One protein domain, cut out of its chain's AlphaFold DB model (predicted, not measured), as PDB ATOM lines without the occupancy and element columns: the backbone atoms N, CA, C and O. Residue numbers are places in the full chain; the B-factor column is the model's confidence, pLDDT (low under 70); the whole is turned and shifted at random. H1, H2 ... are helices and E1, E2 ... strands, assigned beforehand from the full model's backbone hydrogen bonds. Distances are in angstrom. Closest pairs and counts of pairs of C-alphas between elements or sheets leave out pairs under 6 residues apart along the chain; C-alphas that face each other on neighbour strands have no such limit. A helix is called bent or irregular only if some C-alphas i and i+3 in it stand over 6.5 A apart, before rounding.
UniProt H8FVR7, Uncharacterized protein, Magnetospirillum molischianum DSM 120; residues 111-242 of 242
ATOM      1  N   LYS A 111     145.379 113.224 155.646       88.88
ATOM      2  CA  LYS A 111     145.724 114.310 156.557       88.88
ATOM      3  C   LYS A 111     144.451 115.041 156.977       88.88
ATOM      4  O   LYS A 111     143.700 115.522 156.132       88.88
ATOM      5  N   ALA A 112     144.222 115.152 158.282       90.25
ATOM      6  CA  ALA A 112     143.237 116.086 158.806       90.25
ATOM      7  C   ALA A 112     143.829 117.499 158.756       90.25
ATOM      8  O   ALA A 112     144.930 117.731 159.258       90.25
ATOM      9  N   ILE A 113     143.113 118.421 158.128       91.81
ATOM     10  CA  ILE A 113     143.481 119.831 158.040       91.81
ATOM     11  C   ILE A 113     142.297 120.684 158.473       91.81
ATOM     12  O   ILE A 113     141.146 120.291 158.303       91.81
ATOM     13  N   GLU A 114     142.578 121.852 159.026       90.19
ATOM     14  CA  GLU A 114     141.557 122.839 159.353       90.19
ATOM     15  C   GLU A 114     141.630 123.966 158.323       90.19
ATOM     16  O   GLU A 114     142.708 124.507 158.076       90.19
ATOM     17  N   ILE A 115     140.500 124.281 157.692       87.00
ATOM     18  CA  ILE A 115     140.378 125.384 156.733       87.00
ATOM     19  C   ILE A 115     139.163 126.202 157.148       87.00
ATOM     20  O   ILE A 115     138.078 125.642 157.307       87.00
ATOM     21  N   ALA A 116     139.350 127.508 157.353       83.19
ATOM     22  CA  ALA A 116     138.305 128.415 157.837       83.19
ATOM     23  C   ALA A 116     137.559 127.873 159.084       83.19
ATOM     24  O   ALA A 116     136.331 127.882 159.145       83.19
ATOM     25  N   GLY A 117     138.292 127.320 160.059       82.44
ATOM     26  CA  GLY A 117     137.718 126.754 161.290       82.44
ATOM     27  C   GLY A 117     136.944 125.441 161.108       82.44
ATOM     28  O   GLY A 117     136.374 124.925 162.067       82.44
ATOM     29  N   THR A 118     136.902 124.888 159.891       83.81
ATOM     30  CA  THR A 118     136.191 123.645 159.576       83.81
ATOM     31  C   THR A 118     137.193 122.508 159.370       83.81
ATOM     32  O   THR A 118     138.158 122.681 158.620       83.81
ATOM     33  N   PRO A 119     136.999 121.329 159.989       89.00
ATOM     34  CA  PRO A 119     137.863 120.179 159.761       89.00
ATOM     35  C   PRO A 119     137.575 119.521 158.405       89.00
ATOM     36  O   PRO A 119     136.446 119.135 158.099       89.00
ATOM     37  N   TRP A 120     138.632 119.318 157.625       92.88
ATOM     38  CA  TRP A 120     138.629 118.618 156.346       92.88
ATOM     39  C   TRP A 120     139.598 117.438 156.381       92.88
ATOM     40  O   TRP A 120     140.665 117.486 156.992       92.88
ATOM     41  N   LEU A 121     139.245 116.368 155.678       93.38
ATOM     42  CA  LEU A 121     140.151 115.270 155.371       93.38
ATOM     43  C   LEU A 121     140.702 115.474 153.966       93.38
ATOM     44  O   LEU A 121     139.966 115.385 152.984       93.38
ATOM     45  N   GLN A 122     141.999 115.737 153.874       93.56
ATOM     46  CA  GLN A 122     142.713 115.767 152.609       93.56
ATOM     47  C   GLN A 122     142.947 114.330 152.141       93.56
ATOM     48  O   GLN A 122     143.735 113.592 152.735       93.56
ATOM     49  N   LEU A 123     142.222 113.937 151.093       92.38
ATOM     50  CA  LEU A 123     142.279 112.598 150.514       92.38
ATOM     51  C   LEU A 123     143.372 112.470 149.443       92.38
ATOM     52  O   LEU A 123     143.880 111.395 149.163       92.38
ATOM     53  N   SER A 124     143.731 113.576 148.811       91.69
ATOM     54  CA  SER A 124     144.906 113.687 147.949       91.69
ATOM     55  C   SER A 124     145.343 115.147 147.905       91.69
ATOM     56  O   SER A 124     144.669 116.024 148.451       91.69
ATOM     57  N   ASP A 125     146.418 115.447 147.184       90.94
ATOM     58  CA  ASP A 125     146.848 116.832 146.936       90.94
ATOM     59  C   ASP A 125     145.809 117.668 146.172       90.94
ATOM     60  O   ASP A 125     145.924 118.887 146.077       90.94
ATOM     61  N   THR A 126     144.784 117.016 145.623       94.12
ATOM     62  CA  THR A 126     143.753 117.623 144.784       94.12
ATOM     63  C   THR A 126     142.337 117.321 145.257       94.12
ATOM     64  O   THR A 126     141.402 117.675 144.546       94.12
ATOM     65  N   ASN A 127     142.134 116.658 146.399       95.25
ATOM     66  CA  ASN A 127     140.804 116.252 146.850       95.25
ATOM     67  C   ASN A 127     140.670 116.357 148.370       95.25
ATOM     68  O   ASN A 127     141.447 115.768 149.121       95.25
ATOM     69  N   TRP A 128     139.628 117.050 148.809       95.62
ATOM     70  CA  TRP A 128     139.289 117.268 150.206       95.62
ATOM     71  C   TRP A 128     137.850 116.849 150.461       95.62
ATOM     72  O   TRP A 128     136.960 117.079 149.642       95.62
ATOM     73  N   PHE A 129     137.622 116.247 151.621       94.50
ATOM     74  CA  PHE A 129     136.320 115.775 152.059       94.50
ATOM     75  C   PHE A 129     135.973 116.385 153.413       94.50
ATOM     76  O   PHE A 129     136.784 116.346 154.338       94.50
ATOM     77  N   GLY A 130     134.757 116.902 153.538       92.12
ATOM     78  CA  GLY A 130     134.225 117.469 154.770       92.12
ATOM     79  C   GLY A 130     132.876 116.853 155.129       92.12
ATOM     80  O   GLY A 130     132.131 116.395 154.259       92.12
ATOM     81  N   VAL A 131     132.565 116.862 156.425       90.81
ATOM     82  CA  VAL A 131     131.205 116.652 156.930       90.81
ATOM     83  C   VAL A 131     130.744 117.962 157.548       90.81
ATOM     84  O   VAL A 131     131.297 118.381 158.561       90.81
ATOM     85  N   ILE A 132     129.755 118.605 156.933       89.06
ATOM     86  CA  ILE A 132     129.246 119.916 157.352       89.06
ATOM     87  C   ILE A 132     127.753 119.767 157.604       89.06
ATOM     88  O   ILE A 132     127.031 119.298 156.730       89.06
ATOM     89  N   ASP A 133     127.310 120.081 158.821       88.12
ATOM     90  CA  ASP A 133     125.918 119.915 159.270       88.12
ATOM     91  C   ASP A 133     125.364 118.487 159.085       88.12
ATOM     92  O   ASP A 133     124.181 118.275 158.827       88.12
ATOM     93  N   GLY A 134     126.233 117.476 159.202       86.31
ATOM     94  CA  GLY A 134     125.862 116.078 158.964       86.31
ATOM     95  C   GLY A 134     125.661 115.738 157.484       86.31
ATOM     96  O   GLY A 134     124.999 114.751 157.158       86.31
ATOM     97  N   GLU A 135     126.229 116.538 156.582       88.44
ATOM     98  CA  GLU A 135     126.160 116.345 155.140       88.44
ATOM     99  C   GLU A 135     127.549 116.235 154.511       88.44
ATOM    100  O   GLU A 135     128.533 116.795 154.991       88.44
ATOM    101  N   LYS A 136     127.627 115.504 153.397       90.62
ATOM    102  CA  LYS A 136     128.863 115.335 152.631       90.62
ATOM    103  C   LYS A 136     129.198 116.613 151.864       90.62
ATOM    104  O   LYS A 136     128.384 117.080 151.068       90.62
ATOM    105  N   ALA A 137     130.439 117.069 151.999       93.25
ATOM    106  CA  ALA A 137     131.050 118.073 151.140       93.25
ATOM    107  C   ALA A 137     132.354 117.542 150.529       93.25
ATOM    108  O   ALA A 137     133.109 116.815 151.177       93.25
ATOM    109  N   THR A 138     132.635 117.905 149.281       95.12
ATOM    110  CA  THR A 138     133.912 117.611 148.624       95.12
ATOM    111  C   THR A 138     134.436 118.827 147.886       95.12
ATOM    112  O   THR A 138     133.654 119.552 147.281       95.12
ATOM    113  N   ILE A 139     135.752 119.016 147.888       96.25
ATOM    114  CA  ILE A 139     136.447 120.011 147.071       96.25
ATOM    115  C   ILE A 139     137.504 119.275 146.257       96.25
ATOM    116  O   ILE A 139     138.229 118.445 146.795       96.25
ATOM    117  N   ARG A 140     137.592 119.558 144.958       96.31
ATOM    118  CA  ARG A 140     138.547 118.942 144.037       96.31
ATOM    119  C   ARG A 140     139.260 120.007 143.218       96.31
ATOM    120  O   ARG A 140     138.606 120.817 142.570       96.31
ATOM    121  N   LEU A 141     140.585 119.971 143.176       96.69
ATOM    122  CA  LEU A 141     141.361 120.770 142.236       96.69
ATOM    123  C   LEU A 141     141.270 120.118 140.851       96.69
ATOM    124  O   LEU A 141     141.765 119.008 140.647       96.69
ATOM    125  N   LYS A 142     140.623 120.790 139.901       95.44
ATOM    126  CA  LYS A 142     140.503 120.342 138.510       95.44
ATOM    127  C   LYS A 142     141.194 121.322 137.577       95.44
ATOM    128  O   LYS A 142     141.286 122.513 137.865       95.44
ATOM    129  N   ARG A 143     141.673 120.799 136.450       93.94
ATOM    130  CA  ARG A 143     142.163 121.607 135.339       93.94
ATOM    131  C   ARG A 143     141.028 121.815 134.343       93.94
ATOM    132  O   ARG A 143     140.470 120.839 133.845       93.94
ATOM    133  N   ASP A 144     140.705 123.067 134.074       88.31
ATOM    134  CA  ASP A 144     139.705 123.454 133.089       88.31
ATOM    135  C   ASP A 144     140.230 123.270 131.654       88.31
ATOM    136  O   ASP A 144     141.446 123.203 131.436       88.31
ATOM    137  N   PRO A 145     139.337 123.237 130.643       90.00
ATOM    138  CA  PRO A 145     139.735 123.189 129.234       90.00
ATOM    139  C   PRO A 145     140.618 124.366 128.795       90.00
ATOM    140  O   PRO A 145     141.411 124.226 127.868       90.00
ATOM    141  N   ASP A 146     140.510 125.514 129.474       90.00
ATOM    142  CA  ASP A 146     141.357 126.695 129.254       90.00
ATOM    143  C   ASP A 146     142.774 126.546 129.855       90.00
ATOM    144  O   ASP A 146     143.612 127.442 129.738       90.00
ATOM    145  N   GLY A 147     143.051 125.408 130.496       90.31
ATOM    146  CA  GLY A 147     144.327 125.061 131.098       90.31
ATOM    147  C   GLY A 147     144.532 125.583 132.519       90.31
ATOM    148  O   GLY A 147     145.549 125.216 133.117       90.31
ATOM    149  N   ARG A 148     143.608 126.388 133.065       91.31
ATOM    150  CA  ARG A 148     143.678 126.922 134.435       91.31
ATOM    151  C   ARG A 148     143.237 125.877 135.450       91.31
ATOM    152  O   ARG A 148     142.460 124.979 135.145       91.31
ATOM    153  N   PHE A 149     143.723 126.007 136.678       92.75
ATOM    154  CA  PHE A 149     143.275 125.179 137.791       92.75
ATOM    155  C   PHE A 149     142.194 125.905 138.590       92.75
ATOM    156  O   PHE A 149     142.339 127.092 138.880       92.75
ATOM    157  N   ARG A 150     141.125 125.189 138.947       94.12
ATOM    158  CA  ARG A 150     140.053 125.685 139.817       94.12
ATOM    159  C   ARG A 150     139.645 124.626 140.832       94.12
ATOM    160  O   ARG A 150     139.718 123.425 140.568       94.12
ATOM    161  N   TYR A 151     139.194 125.086 141.988       95.50
ATOM    162  CA  TYR A 151     138.660 124.249 143.052       95.50
ATOM    163  C   TYR A 151     137.168 124.056 142.828       95.50
ATOM    164  O   TYR A 151     136.370 124.945 143.109       95.50
ATOM    165  N   VAL A 152     136.795 122.899 142.294       94.81
ATOM    166  CA  VAL A 152     135.402 122.487 142.135       94.81
ATOM    167  C   VAL A 152     134.902 121.950 143.462       94.81
ATOM    168  O   VAL A 152     135.466 120.990 143.984       94.81
ATOM    169  N   TRP A 153     133.850 122.544 143.999       94.56
ATOM    170  CA  TRP A 153     133.240 122.120 145.246       94.56
ATOM    171  C   TRP A 153     131.846 121.551 145.001       94.56
ATOM    172  O   TRP A 153     131.140 121.967 144.089       94.56
ATOM    173  N   GLU A 154     131.461 120.577 145.817       92.38
ATOM    174  CA  GLU A 154     130.165 119.903 145.782       92.38
ATOM    175  C   GLU A 154     129.711 119.672 147.229       92.38
ATOM    176  O   GLU A 154     130.489 119.179 148.048       92.38
ATOM    177  N   ARG A 155     128.456 119.983 147.551       90.19
ATOM    178  CA  ARG A 155     127.829 119.695 148.845       90.19
ATOM    179  C   ARG A 155     126.482 119.023 148.628       90.19
ATOM    180  O   ARG A 155     125.627 119.534 147.905       90.19
ATOM    181  N   ASN A 156     126.282 117.881 149.275       86.69
ATOM    182  CA  ASN A 156     124.968 117.260 149.363       86.69
ATOM    183  C   ASN A 156     124.138 118.069 150.351       86.69
ATOM    184  O   ASN A 156     124.582 118.246 151.473       86.69
ATOM    185  N   ILE A 157     122.951 118.528 149.961       79.88
ATOM    186  CA  ILE A 157     122.056 119.237 150.878       79.88
ATOM    187  C   ILE A 157     120.736 118.477 150.918       79.88
ATOM    188  O   ILE A 157     120.028 118.401 149.914       79.88
ATOM    189  N   LYS A 158     120.380 117.897 152.069       74.56
ATOM    190  CA  LYS A 158     119.126 117.141 152.244       74.56
ATOM    191  C   LYS A 158     117.914 118.030 151.973       74.56
ATOM    192  O   LYS A 158     116.961 117.586 151.338       74.56
ATOM    193  N   ALA A 159     117.984 119.303 152.366       65.94
ATOM    194  CA  ALA A 159     116.959 120.302 152.065       65.94
ATOM    195  C   ALA A 159     116.812 120.604 150.559       65.94
ATOM    196  O   ALA A 159     115.778 121.119 150.149       65.94
ATOM    197  N   ALA A 160     117.790 120.239 149.718       62.97
ATOM    198  CA  ALA A 160     117.675 120.323 148.262       62.97
ATOM    199  C   ALA A 160     116.906 119.134 147.660       62.97
ATOM    200  O   ALA A 160     116.552 119.178 146.485       62.97
ATOM    201  N   ALA A 161     116.603 118.078 148.429       62.19
ATOM    202  CA  ALA A 161     115.889 116.904 147.920       62.19
ATOM    203  C   ALA A 161     114.497 117.229 147.334       62.19
ATOM    204  O   ALA A 161     114.203 116.724 146.251       62.19
ATOM    205  N   PRO A 162     113.663 118.101 147.939       56.75
ATOM    206  CA  PRO A 162     112.427 118.571 147.307       56.75
ATOM    207  C   PRO A 162     112.676 119.381 146.026       56.75
ATOM    208  O   PRO A 162     111.880 119.326 145.095       56.75
ATOM    209  N   MET A 163     113.807 120.090 145.943       54.28
ATOM    210  CA  MET A 163     114.214 120.841 144.751       54.28
ATOM    211  C   MET A 163     114.873 119.963 143.683       54.28
ATOM    212  O   MET A 163     115.130 120.438 142.583       54.28
ATOM    213  N   ARG A 164     115.108 118.674 143.949       57.31
ATOM    214  CA  ARG A 164     115.761 117.745 143.015       57.31
ATOM    215  C   ARG A 164     115.000 117.595 141.698       57.31
ATOM    216  O   ARG A 164     115.633 117.409 140.665       57.31
ATOM    217  N   ALA A 165     113.672 117.715 141.733       50.19
ATOM    218  CA  ALA A 165     112.830 117.717 140.537       50.19
ATOM    219  C   ALA A 165     113.069 118.944 139.635       50.19
ATOM    220  O   ALA A 165     112.828 118.865 138.437       50.19
ATOM    221  N   VAL A 166     113.565 120.048 140.203       51.50
ATOM    222  CA  VAL A 166     113.856 121.310 139.503       51.50
ATOM    223  C   VAL A 166     115.345 121.421 139.149       51.50
ATOM    224  O   VAL A 166     115.698 121.871 138.068       51.50
ATOM    225  N   LEU A 167     116.232 120.981 140.046       51.34
ATOM    226  CA  LEU A 167     117.688 121.125 139.923       51.34
ATOM    227  C   LEU A 167     118.373 119.962 139.198       51.34
ATOM    228  O   LEU A 167     119.563 120.042 138.908       51.34
ATOM    229  N   ASN A 168     117.663 118.851 138.975       53.38
ATOM    230  CA  ASN A 168     118.214 117.584 138.477       53.38
ATOM    231  C   ASN A 168     119.491 117.116 139.221       53.38
ATOM    232  O   ASN A 168     120.305 116.361 138.691       53.38
ATOM    233  N   ALA A 169     119.680 117.555 140.467       56.56
ATOM    234  CA  ALA A 169     120.841 117.231 141.279       56.56
ATOM    235  C   ALA A 169     120.442 117.137 142.756       56.56
ATOM    236  O   ALA A 169     119.683 117.953 143.272       56.56
ATOM    237  N   GLY A 170     120.948 116.108 143.442       65.75
ATOM    238  CA  GLY A 170     120.859 115.973 144.905       65.75
ATOM    239  C   GLY A 170     121.978 116.712 145.651       65.75
ATOM    240  O   GLY A 170     122.209 116.443 146.827       65.75
ATOM    241  N   HIS A 171     122.712 117.576 144.952       78.25
ATOM    242  CA  HIS A 171     123.855 118.328 145.455       78.25
ATOM    243  C   HIS A 171     123.910 119.706 144.788       78.25
ATOM    244  O   HIS A 171     123.346 119.900 143.711       78.25
ATOM    245  N   ILE A 172     124.607 120.642 145.426       83.25
ATOM    246  CA  ILE A 172     124.966 121.952 144.872       83.25
ATOM    247  C   ILE A 172     126.476 121.979 144.702       83.25
ATOM    248  O   ILE A 172     127.196 121.419 145.528       83.25
ATOM    249  N   GLY A 173     126.962 122.618 143.647       87.00
ATOM    250  CA  GLY A 173     128.388 122.791 143.440       87.00
ATOM    251  C   GLY A 173     128.704 123.936 142.495       87.00
ATOM    252  O   GLY A 173     127.859 124.352 141.701       87.00
ATOM    253  N   ASP A 174     129.930 124.431 142.588       89.44
ATOM    254  CA  ASP A 174     130.497 125.404 141.659       89.44
ATOM    255  C   ASP A 174     132.030 125.294 141.681       89.44
ATOM    256  O   ASP A 174     132.598 124.304 142.144       89.44
ATOM    257  N   HIS A 175     132.721 126.304 141.166       92.50
ATOM    258  CA  HIS A 175     134.168 126.403 141.173       92.50
ATOM    259  C   HIS A 175     134.633 127.711 141.813       92.50
ATOM    260  O   HIS A 175     134.022 128.760 141.628       92.50
ATOM    261  N   ALA A 176     135.757 127.653 142.519       91.81
ATOM    262  CA  ALA A 176     136.433 128.808 143.092       91.81
ATOM    263  C   ALA A 176     137.914 128.842 142.666       91.81
ATOM    264  O   ALA A 176     138.499 127.792 142.378       91.81
ATOM    265  N   PRO A 177     138.549 130.025 142.609       90.88
ATOM    266  CA  PRO A 177     139.958 130.123 142.241       90.88
ATOM    267  C   PRO A 177     140.908 129.672 143.359       90.88
ATOM    268  O   PRO A 177     142.030 129.266 143.066       90.88
ATOM    269  N   THR A 178     140.470 129.690 144.621       92.81
ATOM    270  CA  THR A 178     141.274 129.264 145.778       92.81
ATOM    271  C   THR A 178     140.544 128.230 146.633       92.81
ATOM    272  O   THR A 178     139.315 128.124 146.583       92.81
ATOM    273  N   LEU A 179     141.307 127.468 147.426       92.62
ATOM    274  CA  LEU A 179     140.758 126.477 148.352       92.62
ATOM    275  C   LEU A 179     139.892 127.141 149.433       92.62
ATOM    276  O   LEU A 179     138.786 126.673 149.682       92.62
ATOM    277  N   ASP A 180     140.344 128.257 150.008       92.25
ATOM    278  CA  ASP A 180     139.603 128.979 151.053       92.25
ATOM    279  C   ASP A 180     138.252 129.493 150.544       92.25
ATOM    280  O   ASP A 180     137.230 129.328 151.206       92.25
ATOM    281  N   GLN A 181     138.208 130.035 149.322       91.25
ATOM    282  CA  GLN A 181     136.949 130.462 148.702       91.25
ATOM    283  C   GLN A 181     136.026 129.282 148.383       91.25
ATOM    284  O   GLN A 181     134.810 129.415 148.510       91.25
ATOM    285  N   ALA A 182     136.572 128.126 147.990       93.88
ATOM    286  CA  ALA A 182     135.768 126.918 147.819       93.88
ATOM    287  C   ALA A 182     135.160 126.465 149.155       93.88
ATOM    288  O   ALA A 182     133.981 126.127 149.200       93.88
ATOM    289  N   VAL A 183     135.931 126.498 150.249       93.44
ATOM    290  CA  VAL A 183     135.431 126.173 151.594       93.44
ATOM    291  C   VAL A 183     134.331 127.142 152.016       93.44
ATOM    292  O   VAL A 183     133.266 126.689 152.435       93.44
ATOM    293  N   GLN A 184     134.537 128.446 151.839       92.81
ATOM    294  CA  GLN A 184     133.524 129.450 152.163       92.81
ATOM    295  C   GLN A 184     132.226 129.220 151.373       92.81
ATOM    296  O   GLN A 184     131.146 129.188 151.958       92.81
ATOM    297  N   ALA A 185     132.325 128.947 150.068       90.31
ATOM    298  CA  ALA A 185     131.161 128.662 149.231       90.31
ATOM    299  C   ALA A 185     130.395 127.404 149.683       90.31
ATOM    300  O   ALA A 185     129.164 127.388 149.673       90.31
ATOM    301  N   VAL A 186     131.098 126.358 150.133       92.19
ATOM    302  CA  VAL A 186     130.469 125.157 150.707       92.19
ATOM    303  C   VAL A 186     129.705 125.494 151.995       92.19
ATOM    304  O   VAL A 186     128.599 124.979 152.203       92.19
ATOM    305  N   LEU A 187     130.277 126.330 152.867       90.88
ATOM    306  CA  LEU A 187     129.642 126.755 154.119       90.88
ATOM    307  C   LEU A 187     128.388 127.604 153.855       90.88
ATOM    308  O   LEU A 187     127.371 127.417 154.518       90.88
ATOM    309  N   GLU A 188     128.428 128.464 152.838       89.06
ATOM    310  CA  GLU A 188     127.331 129.361 152.450       89.06
ATOM    311  C   GLU A 188     126.263 128.704 151.557       89.06
ATOM    312  O   GLU A 188     125.182 129.270 151.365       89.06
ATOM    313  N   ALA A 189     126.520 127.502 151.028       85.06
ATOM    314  CA  ALA A 189     125.640 126.814 150.079       85.06
ATOM    315  C   ALA A 189     124.153 126.719 150.499       85.06
ATOM    316  O   ALA A 189     123.295 126.896 149.628       85.06
ATOM    317  N   PRO A 190     123.787 126.506 151.785       80.38
ATOM    318  CA  PRO A 190     122.388 126.564 152.210       80.38
ATOM    319  C   PRO A 190     121.722 127.927 151.955       80.38
ATOM    320  O   PRO A 190     120.567 127.976 151.535       80.38
ATOM    321  N   GLY A 191     122.450 129.030 152.155       74.94
ATOM    322  CA  GLY A 191     121.970 130.382 151.861       74.94
ATOM    323  C   GLY A 191     121.778 130.612 150.361       74.94
ATOM    324  O   GLY A 191     120.759 131.160 149.944       74.94
ATOM    325  N   ILE A 192     122.705 130.110 149.537       70.81
ATOM    326  CA  ILE A 192     122.596 130.147 148.068       70.81
ATOM    327  C   ILE A 192     121.326 129.418 147.605       70.81
ATOM    328  O   ILE A 192     120.573 129.942 146.782       70.81
ATOM    329  N   LEU A 193     121.056 128.233 148.162       70.44
ATOM    330  CA  LEU A 193     119.854 127.463 147.844       70.44
ATOM    331  C   LEU A 193     118.573 128.203 148.239       70.44
ATOM    332  O   LEU A 193     117.627 128.239 147.454       70.44
ATOM    333  N   ALA A 194     118.542 128.797 149.434       66.56
ATOM    334  CA  ALA A 194     117.389 129.552 149.915       66.56
ATOM    335  C   ALA A 194     117.077 130.747 149.001       66.56
ATOM    336  O   ALA A 194     115.923 130.936 148.615       66.56
ATOM    337  N   HIS A 195     118.097 131.503 148.586       66.00
ATOM    338  CA  HIS A 195     117.924 132.601 147.633       66.00
ATOM    339  C   HIS A 195     117.440 132.111 146.264       66.00
ATOM    340  O   HIS A 195     116.490 132.672 145.719       66.00
ATOM    341  N   ALA A 196     118.025 131.034 145.728       64.62
ATOM    342  CA  ALA A 196     117.586 130.456 144.458       64.62
ATOM    343  C   ALA A 196     116.124 129.976 144.521       64.62
ATOM    344  O   ALA A 196     115.348 130.231 143.602       64.62
ATOM    345  N   ALA A 197     115.718 129.334 145.620       62.84
ATOM    346  CA  ALA A 197     114.341 128.896 145.838       62.84
ATOM    347  C   ALA A 197     113.363 130.079 145.914       62.84
ATOM    348  O   ALA A 197     112.312 130.045 145.274       62.84
ATOM    349  N   LEU A 198     113.714 131.139 146.649       61.16
ATOM    350  CA  LEU A 198     112.911 132.364 146.726       61.16
ATOM    351  C   LEU A 198     112.766 133.036 145.357       61.16
ATOM    352  O   LEU A 198     111.669 133.463 145.009       61.16
ATOM    353  N   ALA A 199     113.833 133.075 144.555       59.19
ATOM    354  CA  ALA A 199     113.793 133.623 143.203       59.19
ATOM    355  C   ALA A 199     112.893 132.798 142.264       59.19
ATOM    356  O   ALA A 199     112.136 133.370 141.483       59.19
ATOM    357  N   VAL A 200     112.911 131.463 142.376       55.06
ATOM    358  CA  VAL A 200     111.983 130.580 141.647       55.06
ATOM    359  C   VAL A 200     110.538 130.850 142.066       55.06
ATOM    360  O   VAL A 200     109.682 131.031 141.205       55.06
ATOM    361  N   ILE A 201     110.260 130.934 143.370       53.97
ATOM    362  CA  ILE A 201     108.916 131.229 143.894       53.97
ATOM    363  C   ILE A 201     108.426 132.602 143.411       53.97
ATOM    364  O   ILE A 201     107.277 132.722 142.992       53.97
ATOM    365  N   ALA A 202     109.295 133.616 143.416       53.41
ATOM    366  CA  ALA A 202     108.976 134.951 142.915       53.41
ATOM    367  C   ALA A 202     108.747 134.970 141.389       53.41
ATOM    368  O   ALA A 202     107.875 135.691 140.912       53.41
ATOM    369  N   GLY A 203     109.485 134.152 140.628       47.06
ATOM    370  CA  GLY A 203     109.375 134.045 139.168       47.06
ATOM    371  C   GLY A 203     108.177 133.231 138.663       47.06
ATOM    372  O   GLY A 203     107.721 133.452 137.544       47.06
ATOM    373  N   ILE A 204     107.607 132.340 139.483       49.09
ATOM    374  CA  ILE A 204     106.388 131.571 139.153       49.09
ATOM    375  C   ILE A 204     105.146 132.482 139.018       49.09
ATOM    376  O   ILE A 204     104.128 132.066 138.464       49.09
ATOM    377  N   GLY A 205     105.228 133.748 139.447       43.16
ATOM    378  CA  GLY A 205     104.157 134.735 139.291       43.16
ATOM    379  C   GLY A 205     103.937 135.266 137.867       43.16
ATOM    380  O   GLY A 205     102.857 135.786 137.601       43.16
ATOM    381  N   GLU A 206     104.897 135.128 136.940       43.97
ATOM    382  CA  GLU A 206     104.803 135.747 135.606       43.97
ATOM    383  C   GLU A 206     105.235 134.801 134.464       43.97
ATOM    384  O   GLU A 206     106.363 134.817 133.985       43.97
ATOM    385  N   THR A 207     104.276 134.000 133.983       47.38
ATOM    386  CA  THR A 207     104.066 133.576 132.573       47.38
ATOM    387  C   THR A 207     105.203 132.994 131.707       47.38
ATOM    388  O   THR A 207     104.979 132.789 130.515       47.38
ATOM    389  N   ALA A 208     106.368 132.635 132.242       45.59
ATOM    390  CA  ALA A 208     107.412 131.922 131.496       45.59
ATOM    391  C   ALA A 208     107.734 130.577 132.159       45.59
ATOM    392  O   ALA A 208     107.703 130.456 133.382       45.59
ATOM    393  N   GLY A 209     107.989 129.549 131.343       53.88
ATOM    394  CA  GLY A 209     108.197 128.173 131.796       53.88
ATOM    395  C   GLY A 209     109.222 128.057 132.930       53.88
ATOM    396  O   GLY A 209     110.165 128.844 133.016       53.88
ATOM    397  N   ILE A 210     109.028 127.056 133.793       50.38
ATOM    398  CA  ILE A 210     109.819 126.814 135.014       50.38
ATOM    399  C   ILE A 210     111.333 126.865 134.747       50.38
ATOM    400  O   ILE A 210     112.066 127.431 135.555       50.38
ATOM    401  N   ASP A 211     111.793 126.369 133.597       50.09
ATOM    402  CA  ASP A 211     113.209 126.371 133.208       50.09
ATOM    403  C   ASP A 211     113.776 127.786 132.991       50.09
ATOM    404  O   ASP A 211     114.919 128.073 133.348       50.09
ATOM    405  N   GLU A 212     112.976 128.704 132.447       52.50
ATOM    406  CA  GLU A 212     113.386 130.083 132.175       52.50
ATOM    407  C   GLU A 212     113.333 130.943 133.443       52.50
ATOM    408  O   GLU A 212     114.245 131.735 133.703       52.50
ATOM    409  N   ALA A 213     112.309 130.741 134.278       51.03
ATOM    410  CA  ALA A 213     112.221 131.348 135.604       51.03
ATOM    411  C   ALA A 213     113.384 130.888 136.503       51.03
ATOM    412  O   ALA A 213     113.997 131.699 137.201       51.03
ATOM    413  N   PHE A 214     113.750 129.605 136.419       52.66
ATOM    414  CA  PHE A 214     114.902 129.044 137.114       52.66
ATOM    415  C   PHE A 214     116.229 129.624 136.606       52.66
ATOM    416  O   PHE A 214     117.039 130.083 137.411       52.66
ATOM    417  N   ALA A 215     116.450 129.676 135.286       56.53
ATOM    418  CA  ALA A 215     117.671 130.242 134.710       56.53
ATOM    419  C   ALA A 215     117.883 131.712 135.117       56.53
ATOM    420  O   ALA A 215     119.007 132.105 135.443       56.53
ATOM    421  N   ARG A 216     116.808 132.512 135.168       55.22
ATOM    422  CA  ARG A 216     116.865 133.904 135.647       55.22
ATOM    423  C   ARG A 216     117.131 133.990 137.148       55.22
ATOM    424  O   ARG A 216     117.999 134.758 137.556       55.22
ATOM    425  N   GLY A 217     116.442 133.188 137.963       51.62
ATOM    426  CA  GLY A 217     116.657 133.154 139.413       51.62
ATOM    427  C   GLY A 217     118.076 132.725 139.793       51.62
ATOM    428  O   GLY A 217     118.698 133.331 140.662       51.62
ATOM    429  N   TRP A 218     118.634 131.746 139.078       53.34
ATOM    430  CA  TRP A 218     120.026 131.323 139.224       53.34
ATOM    431  C   TRP A 218     121.020 132.431 138.847       53.34
ATOM    432  O   TRP A 218     121.997 132.651 139.562       53.34
ATOM    433  N   GLN A 219     120.779 133.159 137.750       59.72
ATOM    434  CA  GLN A 219     121.628 134.286 137.349       59.72
ATOM    435  C   GLN A 219     121.580 135.448 138.349       59.72
ATOM    436  O   GLN A 219     122.630 136.016 138.649       59.72
ATOM    437  N   LEU A 220     120.400 135.764 138.891       52.38
ATOM    438  CA  LEU A 220     120.228 136.784 139.929       52.38
ATOM    439  C   LEU A 220     120.930 136.376 141.229       52.38
ATOM    440  O   LEU A 220     121.761 137.130 141.726       52.38
ATOM    441  N   GLY A 221     120.719 135.143 141.702       49.72
ATOM    442  CA  GLY A 221     121.416 134.622 142.881       49.72
ATOM    443  C   GLY A 221     122.941 134.609 142.717       49.72
ATOM    444  O   GLY A 221     123.666 134.934 143.653       49.72
ATOM    445  N   ARG A 222     123.451 134.311 141.513       54.72
ATOM    446  CA  ARG A 222     124.886 134.430 141.200       54.72
ATOM    447  C   ARG A 222     125.383 135.874 141.181       54.72
ATOM    448  O   ARG A 222     126.524 136.110 141.572       54.72
ATOM    449  N   ALA A 223     124.582 136.820 140.698       56.25
ATOM    450  CA  ALA A 223     124.943 138.234 140.691       56.25
ATOM    451  C   ALA A 223     125.020 138.790 142.119       56.25
ATOM    452  O   ALA A 223     126.007 139.444 142.453       56.25
ATOM    453  N   ASP A 224     124.056 138.438 142.969       46.97
ATOM    454  CA  ASP A 224     124.031 138.826 144.380       46.97
ATOM    455  C   ASP A 224     125.175 138.175 145.164       46.97
ATOM    456  O   ASP A 224     125.853 138.850 145.935       46.97
ATOM    457  N   LEU A 225     125.476 136.897 144.899       44.69
ATOM    458  CA  LEU A 225     126.646 136.224 145.468       44.69
ATOM    459  C   LEU A 225     127.945 136.920 145.045       44.69
ATOM    460  O   LEU A 225     128.805 137.189 145.876       44.69
ATOM    461  N   LYS A 226     128.086 137.271 143.763       54.94
ATOM    462  CA  LYS A 226     129.264 137.988 143.262       54.94
ATOM    463  C   LYS A 226     129.395 139.382 143.887       54.94
ATOM    464  O   LYS A 226     130.510 139.796 144.194       54.94
ATOM    465  N   ALA A 227     128.284 140.089 144.089       52.53
ATOM    466  CA  ALA A 227     128.262 141.387 144.758       52.53
ATOM    467  C   ALA A 227     128.630 141.269 146.246       52.53
ATOM    468  O   ALA A 227     129.435 142.057 146.737       52.53
ATOM    469  N   ALA A 228     128.117 140.251 146.943       41.22
ATOM    470  CA  ALA A 228     128.478 139.958 148.327       41.22
ATOM    471  C   ALA A 228     129.965 139.585 148.464       41.22
ATOM    472  O   ALA A 228     130.643 140.091 149.353       41.22
ATOM    473  N   MET A 229     130.500 138.772 147.546       41.00
ATOM    474  CA  MET A 229     131.923 138.410 147.521       41.00
ATOM    475  C   MET A 229     132.833 139.622 147.279       41.00
ATOM    476  O   MET A 229     133.866 139.734 147.931       41.00
ATOM    477  N   LEU A 230     132.447 140.545 146.391       56.78
ATOM    478  CA  LEU A 230     133.177 141.802 146.169       56.78
ATOM    479  C   LEU A 230     133.141 142.711 147.407       56.78
ATOM    480  O   LEU A 230     134.167 143.265 147.784       56.78
ATOM    481  N   ALA A 231     131.994 142.809 148.083       47.84
ATOM    482  CA  ALA A 231     131.867 143.601 149.306       47.84
ATOM    483  C   ALA A 231     132.718 143.049 150.467       47.84
ATOM    484  O   ALA A 231     133.217 143.815 151.292       47.84
ATOM    485  N   VAL A 232     132.901 141.725 150.535       44.44
ATOM    486  CA  VAL A 232     133.809 141.081 151.498       44.44
ATOM    487  C   VAL A 232     135.274 141.363 151.154       44.44
ATOM    488  O   VAL A 232     136.053 141.643 152.062       44.44
ATOM    489  N   ASP A 233     135.645 141.337 149.871       42.81
ATOM    490  CA  ASP A 233     137.006 141.656 149.412       42.81
ATOM    491  C   ASP A 233     137.373 143.115 149.745       42.81
ATOM    492  O   ASP A 233     138.401 143.375 150.368       42.81
ATOM    493  N   ASP A 234     136.465 144.060 149.482       50.06
ATOM    494  CA  ASP A 234     136.637 145.473 149.843       50.06
ATOM    495  C   ASP A 234     136.766 145.678 151.367       50.06
ATOM    496  O   ASP A 234     137.583 146.478 151.831       50.06
ATOM    497  N   ALA A 235     136.005 144.927 152.172       43.84
ATOM    498  CA  ALA A 235     136.081 144.992 153.633       43.84
ATOM    499  C   ALA A 235     137.387 144.400 154.197       43.84
ATOM    500  O   ALA A 235     137.897 144.875 155.216       43.84
ATOM    501  N   LEU A 236     137.940 143.373 153.546       41.28
ATOM    502  CA  LEU A 236     139.219 142.765 153.920       41.28
ATOM    503  C   LEU A 236     140.406 143.642 153.503       41.28
ATOM    504  O   LEU A 236     141.342 143.802 154.286       41.28
ATOM    505  N   VAL A 237     140.345 144.270 152.324       53.41
ATOM    506  CA  VAL A 237     141.351 145.237 151.858       53.41
ATOM    507  C   VAL A 237     141.336 146.504 152.717       53.41
ATOM    508  O   VAL A 237     142.399 147.001 153.088       53.41
ATOM    509  N   GLY A 238     140.154 146.992 153.111       50.28
ATOM    510  CA  GLY A 238     140.017 148.145 154.008       50.28
ATOM    511  C   GLY A 238     140.627 147.918 155.395       50.28
ATOM    512  O   GLY A 238     141.273 148.812 155.930       50.28
ATOM    513  N   ARG A 239     140.507 146.705 155.949       48.78
ATOM    514  CA  ARG A 239     141.117 146.333 157.241       48.78
ATOM    515  C   ARG A 239     142.627 146.115 157.195       48.78
ATOM    516  O   ARG A 239     143.259 146.131 158.242       48.78
ATOM    517  N   ALA A 240     143.203 145.873 156.020       46.12
ATOM    518  CA  ALA A 240     144.652 145.741 155.854       46.12
ATOM    519  C   ALA A 240     145.363 147.102 155.701       46.12
ATOM    520  O   ALA A 240     146.593 147.153 155.724       46.12
ATOM    521  N   ALA A 241     144.598 148.182 155.509       50.25
ATOM    522  CA  ALA A 241     145.089 149.553 155.388       50.25
ATOM    523  C   ALA A 241     144.981 150.369 156.697       50.25
ATOM    524  O   ALA A 241     145.470 151.501 156.733       50.25
ATOM    525  N   GLU A 242     144.361 149.802 157.740       47.38
ATOM    526  CA  GLU A 242     144.358 150.296 159.130       47.38
ATOM    527  C   GLU A 242     145.489 149.652 159.947       47.38
ATOM    528  O   GLU A 242     146.110 150.383 160.754       47.38
TER     529      GLU A 242
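AT A GLANCE: This is residues 111 to 242 of the 242 residues of an uncharacterized protein of Magnetospirillum molischianum DSM 120 (UniProt H8FVR7). A strongly twisted sheet of six strands curls round H2a, the first arm of a bent helix, like a half-open hand. The second arm, H2b, leads away from the sheet, and the long helix H3 folds back along it as a helical hairpin, with residues 230 to 242 sticking out free. The printed part has 132 residues, with E1 E2 E3 E4 E5 H1 E6 H2 H3 along the chain; the sheet's order is E1 E2 E3 E4 E5 E6, antiparallel throughout, and the class is mixed, helices and strands. It is only just compact, close to loose, with a radius of gyration of the C-alphas of 16.4 A and spans of 50 by 38 by 33 A.

IN THESE COORDINATES: Find C-alpha 111 at (145.724, 114.310, 156.557), where E1, residues 111 to 115, begins. Then come E2, 118 to 124; E3, 127 to 132; E4, 135 to 143, 26.0 A long; and E5, 149 to 156, 23.1 A. These five form a meander, each strand the antiparallel neighbour of the one before. H1, 164 to 167, precedes E6, 171 to 176. H2, 179 to 203, was assigned as one helix by its hydrogen bonds but is bent: C-alphas 187 and 190 are 7.5 A apart. Its arms are H2a, 179 to 187, 12.5 A, and H2b, 190 to 203, 19.9 A. H3, 210 to 240, runs 44.8 A to C-alpha 240 at (144.652, 145.741, 155.854).

HOW THE PARTS SIT: Start at the edge strand E1: N 113 and O 120 of E2 are 2.9 A apart. Next, N 121 of E2 and O 129 of E3 are 2.8 A apart, N 130 of E3 and O 137 of E4 2.9 A, N 140 of E4 and O 152 of E5 2.7 A, and N 153 of E5 and O 174 of E6, the other edge strand, 2.8 A, each within hydrogen-bond range. H2a is on the sheet; its closest C-alphas to E5 are Ala 182 and Trp 153, 6.0 A. The arms stand at a steep tilt of 59 degrees. H2b and H3 touch, closest at C-alphas 199 and 217, 4.8 A, opposite ways at a steep tilt of 43 degrees. H1 is near H3 and not on the sheet. H2a, H2b and H3 have every O i to N i+4 pair within hydrogen-bond range; H1 is too short for one, and its one O i to N i+3 pair is not within range.

THE WHOLE: The C-alphas farthest apart, Lys 111 and Thr 207, are 51.8 A apart. The printed part has no cut, and no link is long. Mean pLDDT of the printed part is 72.6; residues 159 to 170 and 194 to 242 are under 70.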